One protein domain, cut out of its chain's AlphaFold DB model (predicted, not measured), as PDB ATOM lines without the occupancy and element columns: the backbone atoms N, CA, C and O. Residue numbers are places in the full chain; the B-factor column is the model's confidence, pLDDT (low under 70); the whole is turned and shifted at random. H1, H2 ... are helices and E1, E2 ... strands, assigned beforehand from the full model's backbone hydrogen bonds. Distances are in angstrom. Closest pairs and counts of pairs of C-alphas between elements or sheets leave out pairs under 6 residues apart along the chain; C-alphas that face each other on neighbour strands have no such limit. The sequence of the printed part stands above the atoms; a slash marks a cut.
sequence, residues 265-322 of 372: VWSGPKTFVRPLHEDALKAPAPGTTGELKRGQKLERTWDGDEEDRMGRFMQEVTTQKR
ATOM      1  N   VAL A 265     -50.486 184.014 -18.644       91.81
ATOM      2  CA  VAL A 265     -50.539 183.439 -17.298       91.81
ATOM      3  C   VAL A 265     -51.358 182.158 -17.341       91.81
ATOM      4  O   VAL A 265     -52.569 182.174 -17.147       91.81
ATOM      5  N   TRP A 266     -50.673 181.030 -17.503       89.12
ATOM      6  CA  TRP A 266     -51.304 179.715 -17.627       89.12
ATOM      7  C   TRP A 266     -52.152 179.292 -16.416       89.12
ATOM      8  O   TRP A 266     -53.069 178.494 -16.562       89.12
ATOM      9  N   SER A 267     -51.927 179.869 -15.231       87.94
ATOM     10  CA  SER A 267     -52.785 179.639 -14.059       87.94
ATOM     11  C   SER A 267     -54.138 180.361 -14.117       87.94
ATOM     12  O   SER A 267     -54.969 180.166 -13.235       87.94
ATOM     13  N   GLY A 268     -54.342 181.241 -15.098       89.94
ATOM     14  CA  GLY A 268     -55.599 181.944 -15.321       89.94
ATOM     15  C   GLY A 268     -55.789 182.289 -16.798       89.94
ATOM     16  O   GLY A 268     -55.696 183.464 -17.162       89.94
ATOM     17  N   PRO A 269     -56.018 181.276 -17.644       92.31
ATOM     18  CA  PRO A 269     -56.283 181.476 -19.059       92.31
ATOM     19  C   PRO A 269     -57.646 182.128 -19.291       92.31
ATOM     20  O   PRO A 269     -58.481 182.222 -18.386       92.31
ATOM     21  N   LYS A 270     -57.863 182.583 -20.525       93.19
ATOM     22  CA  LYS A 270     -59.140 183.085 -21.013       93.19
ATOM     23  C   LYS A 270     -60.198 182.017 -20.816       93.19
ATOM     24  O   LYS A 270     -60.026 180.860 -21.177       93.19
ATOM     25  N   THR A 271     -61.299 182.405 -20.204       89.94
ATOM     26  CA  THR A 271     -62.432 181.520 -19.971       89.94
ATOM     27  C   THR A 271     -63.708 182.314 -20.137       89.94
ATOM     28  O   THR A 271     -63.843 183.404 -19.577       89.94
ATOM     29  N   PHE A 272     -64.654 181.755 -20.883       87.62
ATOM     30  CA  PHE A 272     -65.999 182.296 -20.944       87.62
ATOM     31  C   PHE A 272     -66.795 181.910 -19.705       87.62
ATOM     32  O   PHE A 272     -66.846 180.748 -19.305       87.62
ATOM     33  N   VAL A 273     -67.451 182.902 -19.118       84.00
ATOM     34  CA  VAL A 273     -68.290 182.748 -17.938       84.00
ATOM     35  C   VAL A 273     -69.673 183.283 -18.263       84.00
ATOM     36  O   VAL A 273     -69.824 184.393 -18.770       84.00
ATOM     37  N   ARG A 274     -70.691 182.480 -17.956       85.00
ATOM     38  CA  ARG A 274     -72.083 182.927 -17.881       85.00
ATOM     39  C   ARG A 274     -72.494 182.889 -16.411       85.00
ATOM     40  O   ARG A 274     -72.638 181.791 -15.871       85.00
ATOM     41  N   PRO A 275     -72.594 184.041 -15.731       81.25
ATOM     42  CA  PRO A 275     -72.979 184.060 -14.330       81.25
ATOM     43  C   PRO A 275     -74.424 183.557 -14.197       81.25
ATOM     44  O   PRO A 275     -75.320 184.027 -14.887       81.25
ATOM     45  N   LEU A 276     -74.648 182.576 -13.319       82.19
ATOM     46  CA  LEU A 276     -75.999 182.101 -12.980       82.19
ATOM     47  C   LEU A 276     -76.633 182.922 -11.844       82.19
ATOM     48  O   LEU A 276     -77.830 182.824 -11.597       82.19
ATOM     49  N   HIS A 277     -75.815 183.694 -11.125       80.31
ATOM     50  CA  HIS A 277     -76.206 184.553 -10.014       80.31
ATOM     51  C   HIS A 277     -75.175 185.679  -9.859       80.31
ATOM     52  O   HIS A 277     -74.000 185.474 -10.170       80.31
ATOM     53  N   GLU A 278     -75.563 186.837  -9.317       76.25
ATOM     54  CA  GLU A 278     -74.653 187.981  -9.125       76.25
ATOM     55  C   GLU A 278     -73.436 187.641  -8.252       76.25
ATOM     56  O   GLU A 278     -72.338 188.156  -8.457       76.25
ATOM     57  N   ASP A 279     -73.597 186.716  -7.303       77.81
ATOM     58  CA  ASP A 279     -72.497 186.248  -6.454       77.81
ATOM     59  C   ASP A 279     -71.392 185.533  -7.239       77.81
ATOM     60  O   ASP A 279     -70.240 185.536  -6.804       77.81
ATOM     61  N   ALA A 280     -71.692 184.992  -8.426       72.06
ATOM     62  CA  ALA A 280     -70.678 184.424  -9.312       72.06
ATOM     63  C   ALA A 280     -69.670 185.485  -9.789       72.06
ATOM     64  O   ALA A 280     -68.551 185.148 -10.163       72.06
ATOM     65  N   LEU A 281     -70.018 186.777  -9.724       74.06
ATOM     66  CA  LEU A 281     -69.097 187.872 -10.025       74.06
ATOM     67  C   LEU A 281     -68.100 188.129  -8.888       74.06
ATOM     68  O   LEU A 281     -67.050 188.725  -9.140       74.06
ATOM     69  N   LYS A 282     -68.393 187.683  -7.659       71.19
ATOM     70  CA  LYS A 282     -67.544 187.902  -6.476       71.19
ATOM     71  C   LYS A 282     -66.336 186.963  -6.425       71.19
ATOM     72  O   LYS A 282     -65.383 187.257  -5.709       71.19
ATOM     73  N   ALA A 283     -66.356 185.871  -7.189       67.94
ATOM     74  CA  ALA A 283     -65.268 184.903  -7.279       67.94
ATOM     75  C   ALA A 283     -64.776 184.741  -8.734       67.94
ATOM     76  O   ALA A 283     -65.528 185.005  -9.675       67.94
ATOM     77  N   PRO A 284     -63.515 184.326  -8.954       68.81
ATOM     78  CA  PRO A 284     -63.068 183.830 -10.255       68.81
ATOM     79  C   PRO A 284     -63.864 182.576 -10.659       68.81
ATOM     80  O   PRO A 284     -64.430 181.892  -9.806       68.81
ATOM     81  N   ALA A 285     -63.893 182.235 -11.949       66.38
ATOM     82  CA  ALA A 285     -64.579 181.011 -12.384       66.38
ATOM     83  C   ALA A 285     -63.805 179.760 -11.938       66.38
ATOM     84  O   ALA A 285     -62.601 179.853 -11.681       66.38
ATOM     85  N   PRO A 286     -64.447 178.576 -11.932       59.62
ATOM     86  CA  PRO A 286     -63.802 177.312 -11.564       59.62
ATOM     87  C   PRO A 286     -62.524 176.973 -12.363       59.62
ATOM     88  O   PRO A 286     -61.666 176.254 -11.858       59.62
ATOM     89  N   GLY A 287     -62.353 177.512 -13.578       55.78
ATOM     90  CA  GLY A 287     -61.121 177.375 -14.381       55.78
ATOM     91  C   GLY A 287     -59.979 178.322 -13.976       55.78
ATOM     92  O   GLY A 287     -58.814 178.048 -14.219       55.78
ATOM     93  N   THR A 288     -60.279 179.415 -13.276       59.28
ATOM     94  CA  THR A 288     -59.302 180.369 -12.719       59.28
ATOM     95  C   THR A 288     -59.120 180.101 -11.224       59.28
ATOM     96  O   THR A 288     -59.403 180.946 -10.377       59.28
ATOM     97  N   THR A 289     -58.739 178.875 -10.873       52.84
ATOM     98  CA  THR A 289     -58.634 178.429  -9.478       52.84
ATOM     99  C   THR A 289     -57.235 178.676  -8.925       52.84
ATOM    100  O   THR A 289     -56.306 177.892  -9.109       52.84
ATOM    101  N   GLY A 290     -57.081 179.793  -8.219       60.69
ATOM    102  CA  GLY A 290     -55.895 180.075  -7.418       60.69
ATOM    103  C   GLY A 290     -55.901 181.485  -6.842       60.69
ATOM    104  O   GLY A 290     -56.435 182.413  -7.448       60.69
ATOM    105  N   GLU A 291     -55.283 181.659  -5.673       67.19
ATOM    106  CA  GLU A 291     -54.953 182.995  -5.183       67.19
ATOM    107  C   GLU A 291     -54.055 183.698  -6.209       67.19
ATOM    108  O   GLU A 291     -53.026 183.161  -6.636       67.19
ATOM    109  N   LEU A 292     -54.446 184.908  -6.618       81.62
ATOM    110  CA  LEU A 292     -53.654 185.710  -7.546       81.62
ATOM    111  C   LEU A 292     -52.268 185.960  -6.940       81.62
ATOM    112  O   LEU A 292     -52.125 186.547  -5.865       81.62
ATOM    113  N   LYS A 293     -51.216 185.554  -7.653       83.62
ATOM    114  CA  LYS A 293     -49.837 185.819  -7.233       83.62
ATOM    115  C   LYS A 293     -49.580 187.326  -7.302       83.62
ATOM    116  O   LYS A 293     -50.146 188.045  -8.124       83.62
ATOM    117  N   ARG A 294     -48.640 187.825  -6.488       81.56
ATOM    118  CA  ARG A 294     -48.254 189.253  -6.469       81.56
ATOM    119  C   ARG A 294     -48.073 189.805  -7.891       81.56
ATOM    120  O   ARG A 294     -47.252 189.272  -8.635       81.56
ATOM    121  N   GLY A 295     -48.769 190.888  -8.236       83.19
ATOM    122  CA  GLY A 295     -48.672 191.556  -9.543       83.19
ATOM    123  C   GLY A 295     -49.555 190.978 -10.656       83.19
ATOM    124  O   GLY A 295     -49.502 191.504 -11.766       83.19
ATOM    125  N   GLN A 296     -50.345 189.940 -10.369       88.62
ATOM    126  CA  GLN A 296     -51.407 189.456 -11.249       88.62
ATOM    127  C   GLN A 296     -52.717 190.203 -10.988       88.62
ATOM    128  O   GLN A 296     -52.960 190.667  -9.871       88.62
ATOM    129  N   LYS A 297     -53.549 190.328 -12.020       89.31
ATOM    130  CA  LYS A 297     -54.891 190.915 -11.948       89.31
ATOM    131  C   LYS A 297     -55.855 190.057 -12.753       89.31
ATOM    132  O   LYS A 297     -55.463 189.517 -13.778       89.31
ATOM    133  N   LEU A 298     -57.092 189.945 -12.280       88.38
ATOM    134  CA  LEU A 298     -58.181 189.352 -13.046       88.38
ATOM    135  C   LEU A 298     -58.811 190.451 -13.906       88.38
ATOM    136  O   LEU A 298     -59.303 191.445 -13.370       88.38
ATOM    137  N   GLU A 299     -58.769 190.279 -15.219       88.62
ATOM    138  CA  GLU A 299     -59.418 191.150 -16.192       88.62
ATOM    139  C   GLU A 299     -60.675 190.459 -16.720       88.62
ATOM    140  O   GLU A 299     -60.702 189.240 -16.884       88.62
ATOM    141  N   ARG A 300     -61.738 191.239 -16.933       87.81
ATOM    142  CA  ARG A 300     -63.015 190.773 -17.481       87.81
ATOM    143  C   ARG A 300     -63.407 191.659 -18.651       87.81
ATOM    144  O   ARG A 300     -63.308 192.880 -18.556       87.81
ATOM    145  N   THR A 301     -63.864 191.042 -19.728       86.56
ATOM    146  CA  THR A 301     -64.337 191.703 -20.944       86.56
ATOM    147  C   THR A 301     -65.700 191.128 -21.302       86.56
ATOM    148  O   THR A 301     -65.817 189.930 -21.555       86.56
ATOM    149  N   TRP A 302     -66.734 191.965 -21.300       81.31
ATOM    150  CA  TRP A 302     -68.113 191.550 -21.549       81.31
ATOM    151  C   TRP A 302     -68.392 191.390 -23.047       81.31
ATOM    152  O   TRP A 302     -67.812 192.091 -23.881       81.31
ATOM    153  N   ASP A 303     -69.254 190.435 -23.392       70.81
ATOM    154  CA  ASP A 303     -69.835 190.344 -24.729       70.81
ATOM    155  C   ASP A 303     -71.099 191.227 -24.752       70.81
ATOM    156  O   ASP A 303     -72.095 190.882 -24.123       70.81
ATOM    157  N   GLY A 304     -71.064 192.362 -25.463       66.12
ATOM    158  CA  GLY A 304     -72.199 193.295 -25.565       66.12
ATOM    159  C   GLY A 304     -72.116 194.487 -24.605       66.12
ATOM    160  O   GLY A 304     -71.018 194.932 -24.265       66.12
ATOM    161  N   ASP A 305     -73.271 195.029 -24.209       56.50
ATOM    162  CA  ASP A 305     -73.357 196.197 -23.327       56.50
ATOM    163  C   ASP A 305     -72.909 195.846 -21.897       56.50
ATOM    164  O   ASP A 305     -73.463 194.953 -21.259       56.50
ATOM    165  N   GLU A 306     -71.938 196.592 -21.357       54.25
ATOM    166  CA  GLU A 306     -71.402 196.393 -19.994       54.25
ATOM    167  C   GLU A 306     -72.454 196.564 -18.877       54.25
ATOM    168  O   GLU A 306     -72.212 196.192 -17.725       54.25
ATOM    169  N   GLU A 307     -73.620 197.135 -19.194       58.50
ATOM    170  CA  GLU A 307     -74.731 197.317 -18.256       58.50
ATOM    171  C   GLU A 307     -75.516 196.017 -17.998       58.50
ATOM    172  O   GLU A 307     -76.104 195.874 -16.921       58.50
ATOM    173  N   ASP A 308     -75.455 195.030 -18.904       63.28
ATOM    174  CA  ASP A 308     -76.006 193.690 -18.672       63.28
ATOM    175  C   ASP A 308     -75.020 192.832 -17.863       63.28
ATOM    176  O   ASP A 308     -74.297 191.973 -18.372       63.28
ATOM    177  N   ARG A 309     -74.994 193.065 -16.545       59.34
ATOM    178  CA  ARG A 309     -74.108 192.363 -15.595       59.34
ATOM    179  C   ARG A 309     -74.381 190.859 -15.460       59.34
ATOM    180  O   ARG A 309     -73.642 190.186 -14.739       59.34
ATOM    181  N   MET A 310     -75.414 190.332 -16.121       64.81
ATOM    182  CA  MET A 310     -75.689 188.893 -16.207       64.81
ATOM    183  C   MET A 310     -75.315 188.296 -17.579       64.81
ATOM    184  O   MET A 310     -75.463 187.091 -17.798       64.81
ATOM    185  N   GLY A 311     -74.792 189.121 -18.490       73.94
ATOM    186  CA  GLY A 311     -74.299 188.712 -19.796       73.94
ATOM    187  C   GLY A 311     -73.087 187.776 -19.729       73.94
ATOM    188  O   GLY A 311     -72.434 187.590 -18.698       73.94
ATOM    189  N   ARG A 312     -72.765 187.158 -20.869       83.50
ATOM    190  CA  ARG A 312     -71.529 186.375 -21.013       83.50
ATOM    191  C   ARG A 312     -70.336 187.325 -20.965       83.50
ATOM    192  O   ARG A 312     -70.329 188.350 -21.639       83.50
ATOM    193  N   PHE A 313     -69.298 186.953 -20.229       86.50
ATOM    194  CA  PHE A 313     -68.022 187.659 -20.263       86.50
ATOM    195  C   PHE A 313     -66.865 186.685 -20.417       86.50
ATOM    196  O   PHE A 313     -66.931 185.527 -20.003       86.50
ATOM    197  N   MET A 314     -65.787 187.170 -21.012       88.75
ATOM    198  CA  MET A 314     -64.490 186.521 -20.983       88.75
ATOM    199  C   MET A 314     -63.707 187.067 -19.797       88.75
ATOM    200  O   MET A 314     -63.748 188.265 -19.518       88.75
ATOM    201  N   GLN A 315     -63.005 186.201 -19.080       89.94
ATOM    202  CA  GLN A 315     -62.054 186.634 -18.066       89.94
ATOM    203  C   GLN A 315     -60.703 185.979 -18.275       89.94
ATOM    204  O   GLN A 315     -60.642 184.833 -18.712       89.94
ATOM    205  N   GLU A 316     -59.645 186.675 -17.884       92.00
ATOM    206  CA  GLU A 316     -58.294 186.130 -17.832       92.00
ATOM    207  C   GLU A 316     -57.477 186.759 -16.711       92.00
ATOM    208  O   GLU A 316     -57.762 187.859 -16.235       92.00
ATOM    209  N   VAL A 317     -56.427 186.065 -16.286       91.62
ATOM    210  CA  VAL A 317     -55.429 186.633 -15.389       91.62
ATOM    211  C   VAL A 317     -54.306 187.231 -16.223       91.62
ATOM    212  O   VAL A 317     -53.608 186.528 -16.947       91.62
ATOM    213  N   THR A 318     -54.075 188.530 -16.075       90.81
ATOM    214  CA  THR A 318     -52.923 189.217 -16.664       90.81
ATOM    215  C   THR A 318     -51.859 189.464 -15.604       90.81
ATOM    216  O   THR A 318     -52.112 189.445 -14.393       90.81
ATOM    217  N   THR A 319     -50.622 189.687 -16.039       89.69
ATOM    218  CA  THR A 319     -49.511 190.028 -15.149       89.69
ATOM    219  C   THR A 319     -48.925 191.380 -15.514       89.69
ATOM    220  O   THR A 319     -48.672 191.691 -16.674       89.69
ATOM    221  N   GLN A 320     -48.667 192.193 -14.493       84.69
ATOM    222  CA  GLN A 320     -47.912 193.436 -14.632       84.69
ATOM    223  C   GLN A 320     -46.432 193.273 -14.269       84.69
ATOM    224  O   GLN A 320     -45.667 194.244 -14.318       84.69
ATOM    225  N   LYS A 321     -46.021 192.066 -13.859       85.81
ATOM    226  CA  LYS A 321     -44.616 191.761 -13.591       85.81
ATOM    227  C   LYS A 321     -43.819 191.747 -14.889       85.81
ATOM    228  O   LYS A 321     -44.319 191.364 -15.936       85.81
ATOM    229  N   ARG A 322     -42.548 192.128 -14.768       85.38
ATOM    230  CA  ARG A 322     -41.552 191.966 -15.826       85.38
ATOM    231  C   ARG A 322     -41.402 190.487 -16.180       85.38
ATOM    232  O   ARG A 322     -41.254 189.670 -15.266       85.38
TER     233      ARG A 322
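What this domain is: This is residues 265 to 322 of the 372 residues of the protein "MYND-type domain-containing protein" of Bondarzewia mesenterica (UniProt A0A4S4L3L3). With little regular structure, the domain is a small sheet, a two-stranded hairpin of E2 and E3 with short E1 beside E3, and a long loop runs back along the sheet's length from the single helix turn H1 to E2. The printed part has 58 residues, in the order E1, H1, E2, E3; the sheet E1 - E3 - E2 is antiparallel. It is mostly strand, with 21 residues in named elements, and compact, radius of gyration of the C-alphas 11.7 A, spanning 34 by 19 by 15 A.

Where its parts are: E1, residues 271 to 273, begins at C-alpha 271 (-62.432, 181.520, -19.971). H1 is residues 278 to 281. E2, residues 296 to 302, is 19.7 A long; E3, residues 313 to 319, is 19.3 A and ends at C-alpha 319 (-49.511, 190.028, -15.149).

How they stand to each other: Inner strand E3 is antiparallel to E1 at 139 degrees, N 273 and O 313 2.8 A apart, within hydrogen-bond range. The hairpin E2 and E3 stands at 157 degrees, with N 299 and O 316 2.8 A apart. E1, H1 and E2 form a split strand-helix-strand unit, two same-way strands with E3 between them, its crossover right-handed. H1 is not on the sheet, and is too short for an O i to N i+4 pair.

The domain as a whole: The farthest C-alphas, Leu 276 and Arg 322, are 35.9 A apart. The printed part has no cut. The H1 to E2 link is long. Residues 283 to 291 and 304 to 310 have pLDDT under 70.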